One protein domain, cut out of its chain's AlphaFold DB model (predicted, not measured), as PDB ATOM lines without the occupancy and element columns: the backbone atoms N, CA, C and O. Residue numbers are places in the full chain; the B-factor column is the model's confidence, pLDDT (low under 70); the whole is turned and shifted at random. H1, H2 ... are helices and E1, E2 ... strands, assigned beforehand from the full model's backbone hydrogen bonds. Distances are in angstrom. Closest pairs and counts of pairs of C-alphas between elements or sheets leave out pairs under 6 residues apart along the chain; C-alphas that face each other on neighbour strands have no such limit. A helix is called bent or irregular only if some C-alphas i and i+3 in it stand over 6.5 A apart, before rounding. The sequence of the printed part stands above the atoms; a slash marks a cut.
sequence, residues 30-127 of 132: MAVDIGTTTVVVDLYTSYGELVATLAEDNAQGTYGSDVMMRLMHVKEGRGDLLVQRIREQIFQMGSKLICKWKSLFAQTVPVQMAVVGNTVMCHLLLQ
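What this domain is: This is residues 30 to 127 of the 132 residues of the protein "DUF4445 domain-containing protein" of Clostridium sp. AM49-4BH (UniProt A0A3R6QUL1). A twisted sheet of four strands has one long helix arm, H2b, running slantwise over one face, while its other face is bare. H2b reaches past one end of the sheet, where the bent helix H2 has its other arm, H2a, and the short helices H1 and H3 gather beside it. The printed part has 98 residues, with named elements in the order E1, E2, E3, H1, H2, E4, H3; the sheet is mixed, in the order E3, E2, E1, E4, and the class is mixed, helices and strands. The whole is compact, with a radius of gyration of the C-alphas of 14.4 A, yet rod-shaped, spanning 45 by 21 by 19 A.

Where its parts are: Begin in the sheet at C-alpha 30, (51.362, -1.785, -12.756), where E1 runs over residues 30 to 34. E2 is residues 38 to 44, 19.6 A long; E3 is residues 50 to 57, 21.2 A; E4 is residues 112 to 117, 17.1 A. H1 is residues 59 to 63. H2, residues 67 to 100, was assigned as one helix by its hydrogen bonds but is bent: C-alphas 76 and 79 are 7.9 A apart. Its arms are H2a, residues 67 to 76, 14.4 A, and H2b, residues 79 to 100, 32.0 A, ending at (57.285, 4.564, -23.871). H3, residues 119 to 126, ends at C-alpha 126, (46.115, -17.928, -12.570).

How they stand to each other: E1, E2 and E3 form a meander, each strand the antiparallel neighbour of the one before, and two hairpins. Look for N 33 and O 40 at 2.9 A between E1 and E2, and N 41 and O 54 at 2.8 A between E2 and E3. E4 is parallel to E1, with N 32 and O 114 at 2.8 A. E3, H1 with H2, and E4 make a split strand-helix-strand unit, two strands running the same way with E2 and E1 between them; its crossover is right-handed. H2b and H3 on one face of the sheet make two layers. H2b, at a height of 9.4 A over the sheet, lies over E3, E2 and E1, at 38 degrees to E2 on the local plane; the closest C-alphas of H2b and E2 are Gly 94 and Val 41, 6.8 A. With residues 79 to 87 alone H2b touches H3, about perpendicular at 78 degrees, closest at C-alphas 83 and 125, 5.4 A. With residues 82 to 89 alone it touches H1, closest at C-alphas 82 and 60, 5.9 A. H2a and H2b run opposite ways at a steep tilt of 56 degrees. H1 and H2a touch only at the corner by their link, C-alphas 63 and 70 being closest at 6.3 A. In H2a, H2b and H3 every O i to N i+4 pair is within hydrogen-bond range; H1 has 0 of 1, and 1 of 2 O i to N i+3 pairs.

The domain as a whole: The farthest C-alphas, Glu 76 and Ser 103, are 45.1 A apart. The printed part has no cut. The link from H2 to E4, 11 residues, is long; the other links are tight. The mean pLDDT of the printed part is 90.1, and residues 107 to 110 are under 70.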
ATOM      1  N   MET A  30      52.513  -1.628 -11.869       94.50
ATOM      2  CA  MET A  30      51.362  -1.785 -12.756       94.50
ATOM      3  C   MET A  30      50.109  -2.176 -11.978       94.50
ATOM      4  O   MET A  30      50.137  -3.115 -11.181       94.50
ATOM      5  N   ALA A  31      48.992  -1.512 -12.255       96.62
ATOM      6  CA  ALA A  31      47.672  -2.001 -11.870       96.62
ATOM      7  C   ALA A  31      46.953  -2.509 -13.120       96.62
ATOM      8  O   ALA A  31      46.874  -1.805 -14.123       96.62
ATOM      9  N   VAL A  32      46.465  -3.746 -13.075       97.19
ATOM     10  CA  VAL A  32      45.802  -4.401 -14.204       97.19
ATOM     11  C   VAL A  32      44.373  -4.741 -13.818       97.19
ATOM     12  O   VAL A  32      44.166  -5.500 -12.875       97.19
ATOM     13  N   ASP A  33      43.404  -4.223 -14.565       97.25
ATOM     14  CA  ASP A  33      41.994  -4.597 -14.455       97.25
ATOM     15  C   ASP A  33      41.591  -5.452 -15.658       97.25
ATOM     16  O   ASP A  33      41.629  -5.011 -16.809       97.25
ATOM     17  N   ILE A  34      41.237  -6.709 -15.388       96.56
ATOM     18  CA  ILE A  34      40.774  -7.664 -16.389       96.56
ATOM     19  C   ILE A  34      39.247  -7.698 -16.363       96.56
ATOM     20  O   ILE A  34      38.617  -8.508 -15.670       96.56
ATOM     21  N   GLY A  35      38.650  -6.841 -17.184       93.88
ATOM     22  CA  GLY A  35      37.239  -6.912 -17.527       93.88
ATOM     23  C   GLY A  35      36.952  -8.026 -18.535       93.88
ATOM     24  O   GLY A  35      37.837  -8.564 -19.206       93.88
ATOM     25  N   THR A  36      35.675  -8.372 -18.688       92.62
ATOM     26  CA  THR A  36      35.259  -9.363 -19.693       92.62
ATOM     27  C   THR A  36      35.498  -8.839 -21.112       92.62
ATOM     28  O   THR A  36      35.992  -9.579 -21.959       92.62
ATOM     29  N   THR A  37      35.198  -7.565 -21.371       93.88
ATOM     30  CA  THR A  37      35.333  -6.934 -22.695       93.88
ATOM     31  C   THR A  37      36.640  -6.183 -22.880       93.88
ATOM     32  O   THR A  37      37.108  -6.073 -24.003       93.88
ATOM     33  N   THR A  38      37.239  -5.679 -21.804       95.75
ATOM     34  CA  THR A  38      38.361  -4.735 -21.863       95.75
ATOM     35  C   THR A  38      39.395  -5.104 -20.812       95.75
ATOM     36  O   THR A  38      39.033  -5.462 -19.693       95.75
ATOM     37  N   VAL A  39      40.671  -5.008 -21.170       97.25
ATOM     38  CA  VAL A  39      41.799  -5.066 -20.238       97.25
ATOM     39  C   VAL A  39      42.358  -3.659 -20.106       97.25
ATOM     40  O   VAL A  39      42.587  -2.989 -21.113       97.25
ATOM     41  N   VAL A  40      42.578  -3.215 -18.872       97.56
ATOM     42  CA  VAL A  40      43.178  -1.915 -18.563       97.56
ATOM     43  C   VAL A  40      44.482  -2.139 -17.810       97.56
ATOM     44  O   VAL A  40      44.530  -2.940 -16.880       97.56
ATOM     45  N   VAL A  41      45.540  -1.444 -18.219       97.00
ATOM     46  CA  VAL A  41      46.831  -1.404 -17.528       97.00
ATOM     47  C   VAL A  41      47.160   0.045 -17.208       97.00
ATOM     48  O   VAL A  41      47.365   0.856 -18.113       97.00
ATOM     49  N   ASP A  42      47.252   0.345 -15.923       96.31
ATOM     50  CA  ASP A  42      47.784   1.597 -15.405       96.31
ATOM     51  C   ASP A  42      49.251   1.411 -15.027       96.31
ATOM     52  O   ASP A  42      49.608   0.456 -14.334       96.31
ATOM     53  N   LEU A  43      50.098   2.341 -15.455       94.06
ATOM     54  CA  LEU A  43      51.509   2.416 -15.098       94.06
ATOM     55  C   LEU A  43      51.719   3.541 -14.086       94.06
ATOM     56  O   LEU A  43      51.344   4.682 -14.352       94.06
ATOM     57  N   TYR A  44      52.380   3.232 -12.977       92.88
ATOM     58  CA  TYR A  44      52.702   4.172 -11.911       92.88
ATOM     59  C   TYR A  44      54.214   4.303 -11.706       92.88
ATOM     60  O   TYR A  44      54.977   3.358 -11.939       92.88
ATOM     61  N   THR A  45      54.641   5.471 -11.223       90.62
ATOM     62  CA  THR A  45      55.989   5.676 -10.681       90.62
ATOM     63  C   THR A  45      56.181   4.897  -9.381       90.62
ATOM     64  O   THR A  45      55.222   4.471  -8.733       90.62
ATOM     65  N   SER A  46      57.437   4.755  -8.957       88.06
ATOM     66  CA  SER A  46      57.805   4.177  -7.656       88.06
ATOM     67  C   SER A  46      57.218   4.947  -6.461       88.06
ATOM     68  O   SER A  46      57.093   4.393  -5.370       88.06
ATOM     69  N   TYR A  47      56.795   6.196  -6.682       86.56
ATOM     70  CA  TYR A  47      56.186   7.089  -5.696       86.56
ATOM     71  C   TYR A  47      54.648   7.074  -5.724       86.56
ATOM     72  O   TYR A  47      54.008   7.807  -4.970       86.56
ATOM     73  N   GLY A  48      54.042   6.230  -6.568       87.88
ATOM     74  CA  GLY A  48      52.590   6.067  -6.660       87.88
ATOM     75  C   GLY A  48      51.890   7.080  -7.568       87.88
ATOM     76  O   GLY A  48      50.672   7.228  -7.485       87.88
ATOM     77  N   GLU A  49      52.620   7.775  -8.440       90.06
ATOM     78  CA  GLU A  49      52.031   8.712  -9.400       90.06
ATOM     79  C   GLU A  49      51.597   7.964 -10.663       90.06
ATOM     80  O   GLU A  49      52.400   7.244 -11.253       90.06
ATOM     81  N   LEU A  50      50.347   8.140 -11.102       91.56
ATOM     82  CA  LEU A  50      49.863   7.560 -12.357       91.56
ATOM     83  C   LEU A  50      50.554   8.240 -13.547       91.56
ATOM     84  O   LEU A  50      50.401   9.442 -13.759       91.56
ATOM     85  N   VAL A  51      51.284   7.458 -14.336       91.12
ATOM     86  CA  VAL A  51      52.011   7.910 -15.530       91.12
ATOM     87  C   VAL A  51      51.129   7.819 -16.770       91.12
ATOM     88  O   VAL A  51      51.068   8.752 -17.568       91.12
ATOM     89  N   ALA A  52      50.481   6.670 -16.969       90.56
ATOM     90  CA  ALA A  52      49.675   6.410 -18.154       90.56
ATOM     91  C   ALA A  52      48.722   5.231 -17.949       90.56
ATOM     92  O   ALA A  52      49.045   4.279 -17.244       90.56
ATOM     93  N   THR A  53      47.609   5.269 -18.677       94.38
ATOM     94  CA  THR A  53      46.620   4.189 -18.756       94.38
ATOM     95  C   THR A  53      46.525   3.685 -20.192       94.38
ATOM     96  O   THR A  53      46.332   4.480 -21.115       94.38
ATOM     97  N   LEU A  54      46.618   2.371 -20.396       95.56
ATOM     98  CA  LEU A  54      46.337   1.705 -21.669       95.56
ATOM     99  C   LEU A  54      45.125   0.791 -21.502       95.56
ATOM    100  O   LEU A  54      45.129  -0.078 -20.637       95.56
ATOM    101  N   ALA A  55      44.117   0.961 -22.354       96.81
ATOM    102  CA  ALA A  55      42.951   0.089 -22.419       96.81
ATOM    103  C   ALA A  55      42.861  -0.538 -23.812       96.81
ATOM    104  O   ALA A  55      42.946   0.171 -24.816       96.81
ATOM    105  N   GLU A  56      42.696  -1.855 -23.870       97.06
ATOM    106  CA  GLU A  56      42.526  -2.621 -25.107       97.06
ATOM    107  C   GLU A  56      41.379  -3.628 -24.931       97.06
ATOM    108  O   GLU A  56      41.080  -4.056 -23.812       97.06
ATOM    109  N   ASP A  57      40.733  -4.029 -26.027       97.06
ATOM    110  CA  ASP A  57      39.728  -5.096 -25.991       97.06
ATOM    111  C   ASP A  57      40.351  -6.389 -25.457       97.06
ATOM    112  O   ASP A  57      41.478  -6.743 -25.800       97.06
ATOM    113  N   ASN A  58      39.626  -7.122 -24.614       96.12
ATOM    114  CA  ASN A  58      40.120  -8.365 -24.035       96.12
ATOM    115  C   ASN A  58      40.327  -9.402 -25.150       96.12
ATOM    116  O   ASN A  58      39.374  -9.834 -25.802       96.12
ATOM    117  N   ALA A  59      41.571  -9.853 -25.329       95.50
ATOM    118  CA  ALA A  59      41.974 -10.775 -26.387       95.50
ATOM    119  C   ALA A  59      41.248 -12.131 -26.312       95.50
ATOM    120  O   ALA A  59      41.093 -12.819 -27.325       95.50
ATOM    121  N   GLN A  60      40.745 -12.504 -25.131       94.00
ATOM    122  CA  GLN A  60      39.904 -13.686 -24.940       94.00
ATOM    123  C   GLN A  60      38.521 -13.555 -25.602       94.00
ATOM    124  O   GLN A  60      37.831 -14.561 -25.748       94.00
ATOM    125  N   GLY A  61      38.118 -12.353 -26.035       90.88
ATOM    126  CA  GLY A  61      36.870 -12.092 -26.760       90.88
ATOM    127  C   GLY A  61      36.723 -12.915 -28.041       90.88
ATOM    128  O   GLY A  61      35.621 -13.330 -28.389       90.88
ATOM    129  N   THR A  62      37.844 -13.253 -28.686       87.19
ATOM    130  CA  THR A  62      37.886 -14.151 -29.857       87.19
ATOM    131  C   THR A  62      37.432 -15.586 -29.550       87.19
ATOM    132  O   THR A  62      37.066 -16.322 -30.461       87.19
ATOM    133  N   TYR A  63      37.408 -15.970 -28.272       82.94
ATOM    134  CA  TYR A  63      36.996 -17.280 -27.760       82.94
ATOM    135  C   TYR A  63      35.749 -17.172 -26.865       82.94
ATOM    136  O   TYR A  63      35.508 -18.025 -26.014       82.94
ATOM    137  N   GLY A  64      34.991 -16.083 -26.999       81.88
ATOM    138  CA  GLY A  64      33.758 -15.857 -26.261       81.88
ATOM    139  C   GLY A  64      33.576 -14.398 -25.867       81.88
ATOM    140  O   GLY A  64      34.407 -13.821 -25.154       81.88
ATOM    141  N   SER A  65      32.452 -13.825 -26.297       79.69
ATOM    142  CA  SER A  65      32.030 -12.461 -25.958       79.69
ATOM    143  C   SER A  65      31.644 -12.311 -24.484       79.69
ATOM    144  O   SER A  65      31.719 -11.208 -23.945       79.69
ATOM    145  N   ASP A  66      31.281 -13.410 -23.819       84.94
ATOM    146  CA  ASP A  66      30.915 -13.444 -22.408       84.94
ATOM    147  C   ASP A  66      31.685 -14.509 -21.606       84.94
ATOM    148  O   ASP A  66      32.485 -15.299 -22.115       84.94
ATOM    149  N   VAL A  67      31.443 -14.493 -20.296       85.81
ATOM    150  CA  VAL A  67      32.075 -15.378 -19.316       85.81
ATOM    151  C   VAL A  67      31.676 -16.845 -19.510       85.81
ATOM    152  O   VAL A  67      32.526 -17.725 -19.372       85.81
ATOM    153  N   MET A  68      30.410 -17.125 -19.831       86.50
ATOM    154  CA  MET A  68      29.900 -18.493 -19.964       86.50
ATOM    155  C   MET A  68      30.527 -19.204 -21.153       86.50
ATOM    156  O   MET A  68      30.952 -20.352 -21.029       86.50
ATOM    157  N   MET A  69      30.660 -18.517 -22.283       86.94
ATOM    158  CA  MET A  69      31.296 -19.098 -23.457       86.94
ATOM    159  C   MET A  69      32.758 -19.452 -23.161       86.94
ATOM    160  O   MET A  69      33.186 -20.577 -23.417       86.94
ATOM    161  N   ARG A  70      33.506 -18.562 -22.498       88.25
ATOM    162  CA  ARG A  70      34.891 -18.849 -22.080       88.25
ATOM    163  C   ARG A  70      34.977 -20.047 -21.133       88.25
ATOM    164  O   ARG A  70      35.869 -20.876 -21.296       88.25
ATOM    165  N   LEU A  71      34.037 -20.190 -20.197       87.62
ATOM    166  CA  LEU A  71      33.943 -21.368 -19.324       87.62
ATOM    167  C   LEU A  71      33.725 -22.663 -20.118       87.62
ATOM    168  O   LEU A  71      34.343 -23.680 -19.803       87.62
ATOM    169  N   MET A  72      32.899 -22.629 -21.164       87.00
ATOM    170  CA  MET A  72      32.711 -23.775 -22.059       87.00
ATOM    171  C   MET A  72      34.007 -24.128 -22.798       87.00
ATOM    172  O   MET A  72      34.398 -25.292 -22.807       87.00
ATOM    173  N   HIS A  73      34.747 -23.137 -23.308       85.94
ATOM    174  CA  HIS A  73      36.067 -23.382 -23.905       85.94
ATOM    175  C   HIS A  73      37.046 -24.029 -22.910       85.94
ATOM    176  O   HIS A  73      37.786 -24.929 -23.305       85.94
ATOM    177  N   VAL A  74      37.036 -23.637 -21.629       86.69
ATOM    178  CA  VAL A  74      37.839 -24.306 -20.586       86.69
ATOM    179  C   VAL A  74      37.409 -25.761 -20.406       86.69
ATOM    180  O   VAL A  74      38.266 -26.643 -20.402       86.69
ATOM    181  N   LYS A  75      36.099 -26.026 -20.290       86.19
ATOM    182  CA  LYS A  75      35.553 -27.388 -20.144       86.19
ATOM    183  C   LYS A  75      35.902 -28.293 -21.327       86.19
ATOM    184  O   LYS A  75      36.117 -29.482 -21.139       86.19
ATOM    185  N   GLU A  76      36.013 -27.724 -22.522       88.56
ATOM    186  CA  GLU A  76      36.428 -28.421 -23.745       88.56
ATOM    187  C   GLU A  76      37.959 -28.536 -23.898       88.56
ATOM    188  O   GLU A  76      38.455 -28.850 -24.979       88.56
ATOM    189  N   GLY A  77      38.732 -28.269 -22.839       85.81
ATOM    190  CA  GLY A  77      40.187 -28.449 -22.819       85.81
ATOM    191  C   GLY A  77      40.992 -27.294 -23.423       85.81
ATOM    192  O   GLY A  77      42.197 -27.421 -23.605       85.81
ATOM    193  N   ARG A  78      40.367 -26.146 -23.717       86.50
ATOM    194  CA  ARG A  78      41.033 -24.960 -24.302       86.50
ATOM    195  C   ARG A  78      41.357 -23.876 -23.268       86.50
ATOM    196  O   ARG A  78      41.532 -22.711 -23.623       86.50
ATOM    197  N   GLY A  79      41.434 -24.244 -21.988       87.81
ATOM    198  CA  GLY A  79      41.759 -23.316 -20.902       87.81
ATOM    199  C   GLY A  79      43.144 -22.684 -21.054       87.81
ATOM    200  O   GLY A  79      43.276 -21.471 -20.912       87.81
ATOM    201  N   ASP A  80      44.146 -23.474 -21.438       90.69
ATOM    202  CA  ASP A  80      45.529 -23.005 -21.602       90.69
ATOM    203  C   ASP A  80      45.654 -21.920 -22.672       90.69
ATOM    204  O   ASP A  80      46.399 -20.958 -22.504       90.69
ATOM    205  N   LEU A  81      44.849 -22.014 -23.733       91.88
ATOM    206  CA  LEU A  81      44.784 -20.993 -24.773       91.88
ATOM    207  C   LEU A  81      44.249 -19.668 -24.217       91.88
ATOM    208  O   LEU A  81      44.828 -18.615 -24.467       91.88
ATOM    209  N   LEU A  82      43.174 -19.701 -23.423       92.31
ATOM    210  CA  LEU A  82      42.632 -18.502 -22.773       92.31
ATOM    211  C   LEU A  82      43.635 -17.880 -21.791       92.31
ATOM    212  O   LEU A  82      43.737 -16.652 -21.729       92.31
ATOM    213  N   VAL A  83      44.375 -18.712 -21.048       94.00
ATOM    214  CA  VAL A  83      45.442 -18.288 -20.124       94.00
ATOM    215  C   VAL A  83      46.578 -17.613 -20.890       94.00
ATOM    216  O   VAL A  83      47.017 -16.522 -20.523       94.00
ATOM    217  N   GLN A  84      47.044 -18.239 -21.971       94.38
ATOM    218  CA  GLN A  84      48.106 -17.705 -22.814       94.38
ATOM    219  C   GLN A  84      47.716 -16.335 -23.371       94.38
ATOM    220  O   GLN A  84      48.466 -15.376 -23.209       94.38
ATOM    221  N   ARG A  85      46.507 -16.211 -23.935       95.31
ATOM    222  CA  ARG A  85      46.026 -14.960 -24.539       95.31
ATOM    223  C   ARG A  85      46.009 -13.794 -23.562       95.31
ATOM    224  O   ARG A  85      46.472 -12.711 -23.911       95.31
ATOM    225  N   ILE A  86      45.505 -14.002 -22.343       95.12
ATOM    226  CA  ILE A  86      45.440 -12.912 -21.365       95.12
ATOM    227  C   ILE A  86      46.828 -12.532 -20.836       95.12
ATOM    228  O   ILE A  86      47.117 -11.350 -20.664       95.12
ATOM    229  N   ARG A  87      47.727 -13.507 -20.638       95.81
ATOM    230  CA  ARG A  87      49.108 -13.241 -20.204       95.81
ATOM    231  C   ARG A  87      49.908 -12.497 -21.269       95.81
ATOM    232  O   ARG A  87      50.590 -11.528 -20.945       95.81
ATOM    233  N   GLU A  88      49.799 -12.919 -22.527       96.62
ATOM    234  CA  GLU A  88      50.433 -12.244 -23.663       96.62
ATOM    235  C   GLU A  88      49.938 -10.806 -23.799       96.62
ATOM    236  O   GLU A  88      50.753  -9.896 -23.939       96.62
ATOM    237  N   GLN A  89      48.624 -10.585 -23.698       97.56
ATOM    238  CA  GLN A  89      48.046  -9.247 -23.764       97.56
ATOM    239  C   GLN A  89      48.595  -8.335 -22.658       97.56
ATOM    240  O   GLN A  89      49.090  -7.249 -22.954       97.56
ATOM    241  N   ILE A  90      48.571  -8.784 -21.398       95.88
ATOM    242  CA  ILE A  90      49.080  -8.000 -20.263       95.88
ATOM    243  C   ILE A  90      50.570  -7.688 -20.439       95.88
ATOM    244  O   ILE A  90      50.988  -6.547 -20.236       95.88
ATOM    245  N   PHE A  91      51.372  -8.672 -20.860       95.06
ATOM    246  CA  PHE A  91      52.798  -8.475 -21.112       95.06
ATOM    247  C   PHE A  91      53.046  -7.446 -22.220       95.06
ATOM    248  O   PHE A  91      53.889  -6.562 -22.066       95.06
ATOM    249  N   GLN A  92      52.301  -7.523 -23.325       96.19
ATOM    250  CA  GLN A  92      52.424  -6.583 -24.438       96.19
ATOM    251  C   GLN A  92      52.007  -5.170 -24.033       96.19
ATOM    252  O   GLN A  92      52.742  -4.221 -24.300       96.19
ATOM    253  N   MET A  93      50.863  -5.016 -23.363       96.00
ATOM    254  CA  MET A  93      50.375  -3.723 -22.880       96.00
ATOM    255  C   MET A  93      51.353  -3.088 -21.882       96.00
ATOM    256  O   MET A  93      51.734  -1.928 -22.048       96.00
ATOM    257  N   GLY A  94      51.831  -3.861 -20.902       93.31
ATOM    258  CA  GLY A  94      52.838  -3.410 -19.941       93.31
ATOM    259  C   GLY A  94      54.151  -3.010 -20.617       93.31
ATOM    260  O   GLY A  94      54.677  -1.928 -20.362       93.31
ATOM    261  N   SER A  95      54.634  -3.821 -21.563       92.62
ATOM    262  CA  SER A  95      55.850  -3.520 -22.331       92.62
ATOM    263  C   SER A  95      55.708  -2.241 -23.158       92.62
ATOM    264  O   SER A  95      56.627  -1.425 -23.176       92.62
ATOM    265  N   LYS A  96      54.557  -2.017 -23.813       92.69
ATOM    266  CA  LYS A  96      54.277  -0.776 -24.560       92.69
ATOM    267  C   LYS A  96      54.383   0.450 -23.649       92.69
ATOM    268  O   LYS A  96      55.025   1.432 -24.024       92.69
ATOM    269  N   LEU A  97      53.778   0.391 -22.461       91.56
ATOM    270  CA  LEU A  97      53.804   1.489 -21.493       91.56
ATOM    271  C   LEU A  97      55.219   1.737 -20.951       91.56
ATOM    272  O   LEU A  97      55.699   2.868 -21.006       91.56
ATOM    273  N   ILE A  98      55.916   0.691 -20.502       90.12
ATOM    274  CA  ILE A  98      57.269   0.809 -19.940       90.12
ATOM    275  C   ILE A  98      58.253   1.324 -20.990       90.12
ATOM    276  O   ILE A  98      58.996   2.260 -20.717       90.12
ATOM    277  N   CYS A  99      58.240   0.778 -22.209       90.44
ATOM    278  CA  CYS A  99      59.128   1.236 -23.278       90.44
ATOM    279  C   CYS A  99      58.901   2.711 -23.624       90.44
ATOM    280  O   CYS A  99      59.867   3.434 -23.876       90.44
ATOM    281  N   LYS A 100      57.640   3.166 -23.612       89.69
ATOM    282  CA  LYS A 100      57.285   4.564 -23.871       89.69
ATOM    283  C   LYS A 100      57.782   5.508 -22.771       89.69
ATOM    284  O   LYS A 100      58.216   6.610 -23.087       89.69
ATOM    285  N   TRP A 101      57.754   5.069 -21.513       89.94
ATOM    286  CA  TRP A 101      58.070   5.894 -20.337       89.94
ATOM    287  C   TRP A 101      59.365   5.489 -19.621       89.94
ATOM    288  O   TRP A 101      59.582   5.849 -18.467       89.94
ATOM    289  N   LYS A 102      60.256   4.766 -20.307       89.19
ATOM    290  CA  LYS A 102      61.466   4.165 -19.722       89.19
ATOM    291  C   LYS A 102      62.378   5.151 -18.989       89.19
ATOM    292  O   LYS A 102      63.074   4.751 -18.069       89.19
ATOM    293  N   SER A 103      62.382   6.428 -19.384       89.44
ATOM    294  CA  SER A 103      63.202   7.474 -18.755       89.44
ATOM    295  C   SER A 103      62.777   7.809 -17.325       89.44
ATOM    296  O   SER A 103      63.529   8.470 -16.620       89.44
ATOM    297  N   LEU A 104      61.580   7.387 -16.904       87.56
ATOM    298  CA  LEU A 104      61.085   7.593 -15.545       87.56
ATOM    299  C   LEU A 104      61.599   6.537 -14.559       87.56
ATOM    300  O   LEU A 104      61.573   6.778 -13.355       87.56
ATOM    301  N   PHE A 105      62.081   5.391 -15.045       88.06
ATOM    302  CA  PHE A 105      62.390   4.218 -14.224       88.06
ATOM    303  C   PHE A 105      63.879   3.866 -14.249       88.06
ATOM    304  O   PHE A 105      64.616   4.243 -15.163       88.06
ATOM    305  N   ALA A 106      64.328   3.099 -13.254       83.31
ATOM    306  CA  ALA A 106      65.656   2.494 -13.306       83.31
ATOM    307  C   ALA A 106      65.728   1.421 -14.419       83.31
ATOM    308  O   ALA A 106      64.745   0.752 -14.728       83.31
ATOM    309  N   GLN A 107      66.898   1.248 -15.049       67.38
ATOM    310  CA  GLN A 107      67.038   0.424 -16.265       67.38
ATOM    311  C   GLN A 107      66.899  -1.094 -16.037       67.38
ATOM    312  O   GLN A 107      66.657  -1.833 -16.987       67.38
ATOM    313  N   THR A 108      67.075  -1.575 -14.805       63.81
ATOM    314  CA  THR A 108      67.205  -3.007 -14.484       63.81
ATOM    315  C   THR A 108      66.381  -3.380 -13.263       63.81
ATOM    316  O   THR A 108      66.943  -3.772 -12.241       63.81
ATOM    317  N   VAL A 109      65.063  -3.221 -13.335       62.41
ATOM    318  CA  VAL A 109      64.203  -3.490 -12.177       62.41
ATOM    319  C   VAL A 109      62.970  -4.318 -12.521       62.41
ATOM    320  O   VAL A 109      62.413  -4.178 -13.615       62.41
ATOM    321  N   PRO A 110      62.577  -5.234 -11.614       66.88
ATOM    322  CA  PRO A 110      61.381  -6.041 -11.778       66.88
ATOM    323  C   PRO A 110      60.146  -5.140 -11.762       66.88
ATOM    324  O   PRO A 110      60.064  -4.185 -10.996       66.88
ATOM    325  N   VAL A 111      59.159  -5.468 -12.590       77.62
ATOM    326  CA  VAL A 111      57.873  -4.771 -12.558       77.62
ATOM    327  C   VAL A 111      56.999  -5.429 -11.504       77.62
ATOM    328  O   VAL A 111      56.702  -6.623 -11.596       77.62
ATOM    329  N   GLN A 112      56.569  -4.659 -10.511       87.69
ATOM    330  CA  GLN A 112      55.566  -5.125  -9.562       87.69
ATOM    331  C   GLN A 112      54.177  -4.880 -10.147       87.69
ATOM    332  O   GLN A 112      53.908  -3.813 -10.697       87.69
ATOM    333  N   MET A 113      53.286  -5.870 -10.045       91.88
ATOM    334  CA  MET A 113      51.928  -5.745 -10.571       91.88
ATOM    335  C   MET A 113      50.867  -6.161  -9.555       91.88
ATOM    336  O   MET A 113      51.010  -7.168  -8.860       91.88
ATOM    337  N   ALA A 114      49.772  -5.409  -9.518       94.62
ATOM    338  CA  ALA A 114      48.523  -5.797  -8.881       94.62
ATOM    339  C   ALA A 114      47.496  -6.100  -9.973       94.62
ATOM    340  O   ALA A 114      47.336  -5.311 -10.900       94.62
ATOM    341  N   VAL A 115      46.804  -7.234  -9.865       95.19
ATOM    342  CA  VAL A 115      45.787  -7.636 -10.842       95.19
ATOM    343  C   VAL A 115      44.440  -7.787 -10.162       95.19
ATOM    344  O   VAL A 115      44.330  -8.452  -9.129       95.19
ATOM    345  N   VAL A 116      43.424  -7.181 -10.761       95.50
ATOM    346  CA  VAL A 116      42.020  -7.297 -10.385       95.50
ATOM    347  C   VAL A 116      41.205  -7.753 -11.591       95.50
ATOM    348  O   VAL A 116      41.643  -7.690 -12.737       95.50
ATOM    349  N   GLY A 117      40.022  -8.276 -11.316       91.88
ATOM    350  CA  GLY A 117      39.091  -8.761 -12.320       91.88
ATOM    351  C   GLY A 117      37.974  -9.534 -11.642       91.88
ATOM    352  O   GLY A 117      38.047  -9.851 -10.448       91.88
ATOM    353  N   ASN A 118      36.928  -9.862 -12.395       88.69
ATOM    354  CA  ASN A 118      35.917 -10.777 -11.873       88.69
ATOM    355  C   ASN A 118      36.524 -12.171 -11.615       88.69
ATOM    356  O   ASN A 118      37.582 -12.518 -12.148       88.69
ATOM    357  N   THR A 119      35.836 -12.984 -10.810       88.12
ATOM    358  CA  THR A 119      36.317 -14.305 -10.374       88.12
ATOM    359  C   THR A 119      36.816 -15.156 -11.539       88.12
ATOM    360  O   THR A 119      37.904 -15.721 -11.463       88.12
ATOM    361  N   VAL A 120      36.071 -15.209 -12.647       88.38
ATOM    362  CA  VAL A 120      36.446 -16.048 -13.791       88.38
ATOM    363  C   VAL A 120      37.717 -15.541 -14.464       88.38
ATOM    364  O   VAL A 120      38.600 -16.343 -14.757       88.38
ATOM    365  N   MET A 121      37.863 -14.229 -14.655       90.50
ATOM    366  CA  MET A 121      39.074 -13.651 -15.248       90.50
ATOM    367  C   MET A 121      40.317 -13.921 -14.388       90.50
ATOM    368  O   MET A 121      41.351 -14.335 -14.915       90.50
ATOM    369  N   CYS A 122      40.202 -13.785 -13.065       90.88
ATOM    370  CA  CYS A 122      41.281 -14.110 -12.128       90.88
ATOM    371  C   CYS A 122      41.657 -15.602 -12.168       90.88
ATOM    372  O   CYS A 122      42.838 -15.946 -12.164       90.88
ATOM    373  N   HIS A 123      40.668 -16.497 -12.245       88.81
ATOM    374  CA  HIS A 123      40.906 -17.936 -12.368       88.81
ATOM    375  C   HIS A 123      41.605 -18.307 -13.680       88.81
ATOM    376  O   HIS A 123      42.565 -19.078 -13.652       88.81
ATOM    377  N   LEU A 124      41.169 -17.727 -14.804       89.25
ATOM    378  CA  LEU A 124      41.809 -17.920 -16.107       89.25
ATOM    379  C   LEU A 124      43.258 -17.422 -16.091       89.25
ATOM    380  O   LEU A 124      44.151 -18.142 -16.520       89.25
ATOM    381  N   LEU A 125      43.525 -16.234 -15.547       90.81
ATOM    382  CA  LEU A 125      44.888 -15.701 -15.452       90.81
ATOM    383  C   LEU A 125      45.822 -16.623 -14.650       90.81
ATOM    384  O   LEU A 125      46.961 -16.889 -15.056       90.81
ATOM    385  N   LEU A 126      45.345 -17.098 -13.497       89.06
ATOM    386  CA  LEU A 126      46.115 -17.928 -12.570       89.06
ATOM    387  C   LEU A 126      46.130 -19.412 -12.953       89.06
ATOM    388  O   LEU A 126      46.793 -20.187 -12.269       89.06
ATOM    389  N   GLN A 127      45.418 -19.802 -14.018       84.25
ATOM    390  CA  GLN A 127      45.234 -21.198 -14.428       84.25
ATOM    391  C   GLN A 127      44.740 -22.080 -13.266       84.25
ATOM    392  O   GLN A 127      45.147 -23.228 -13.100       84.25
TER     393      GLN A 127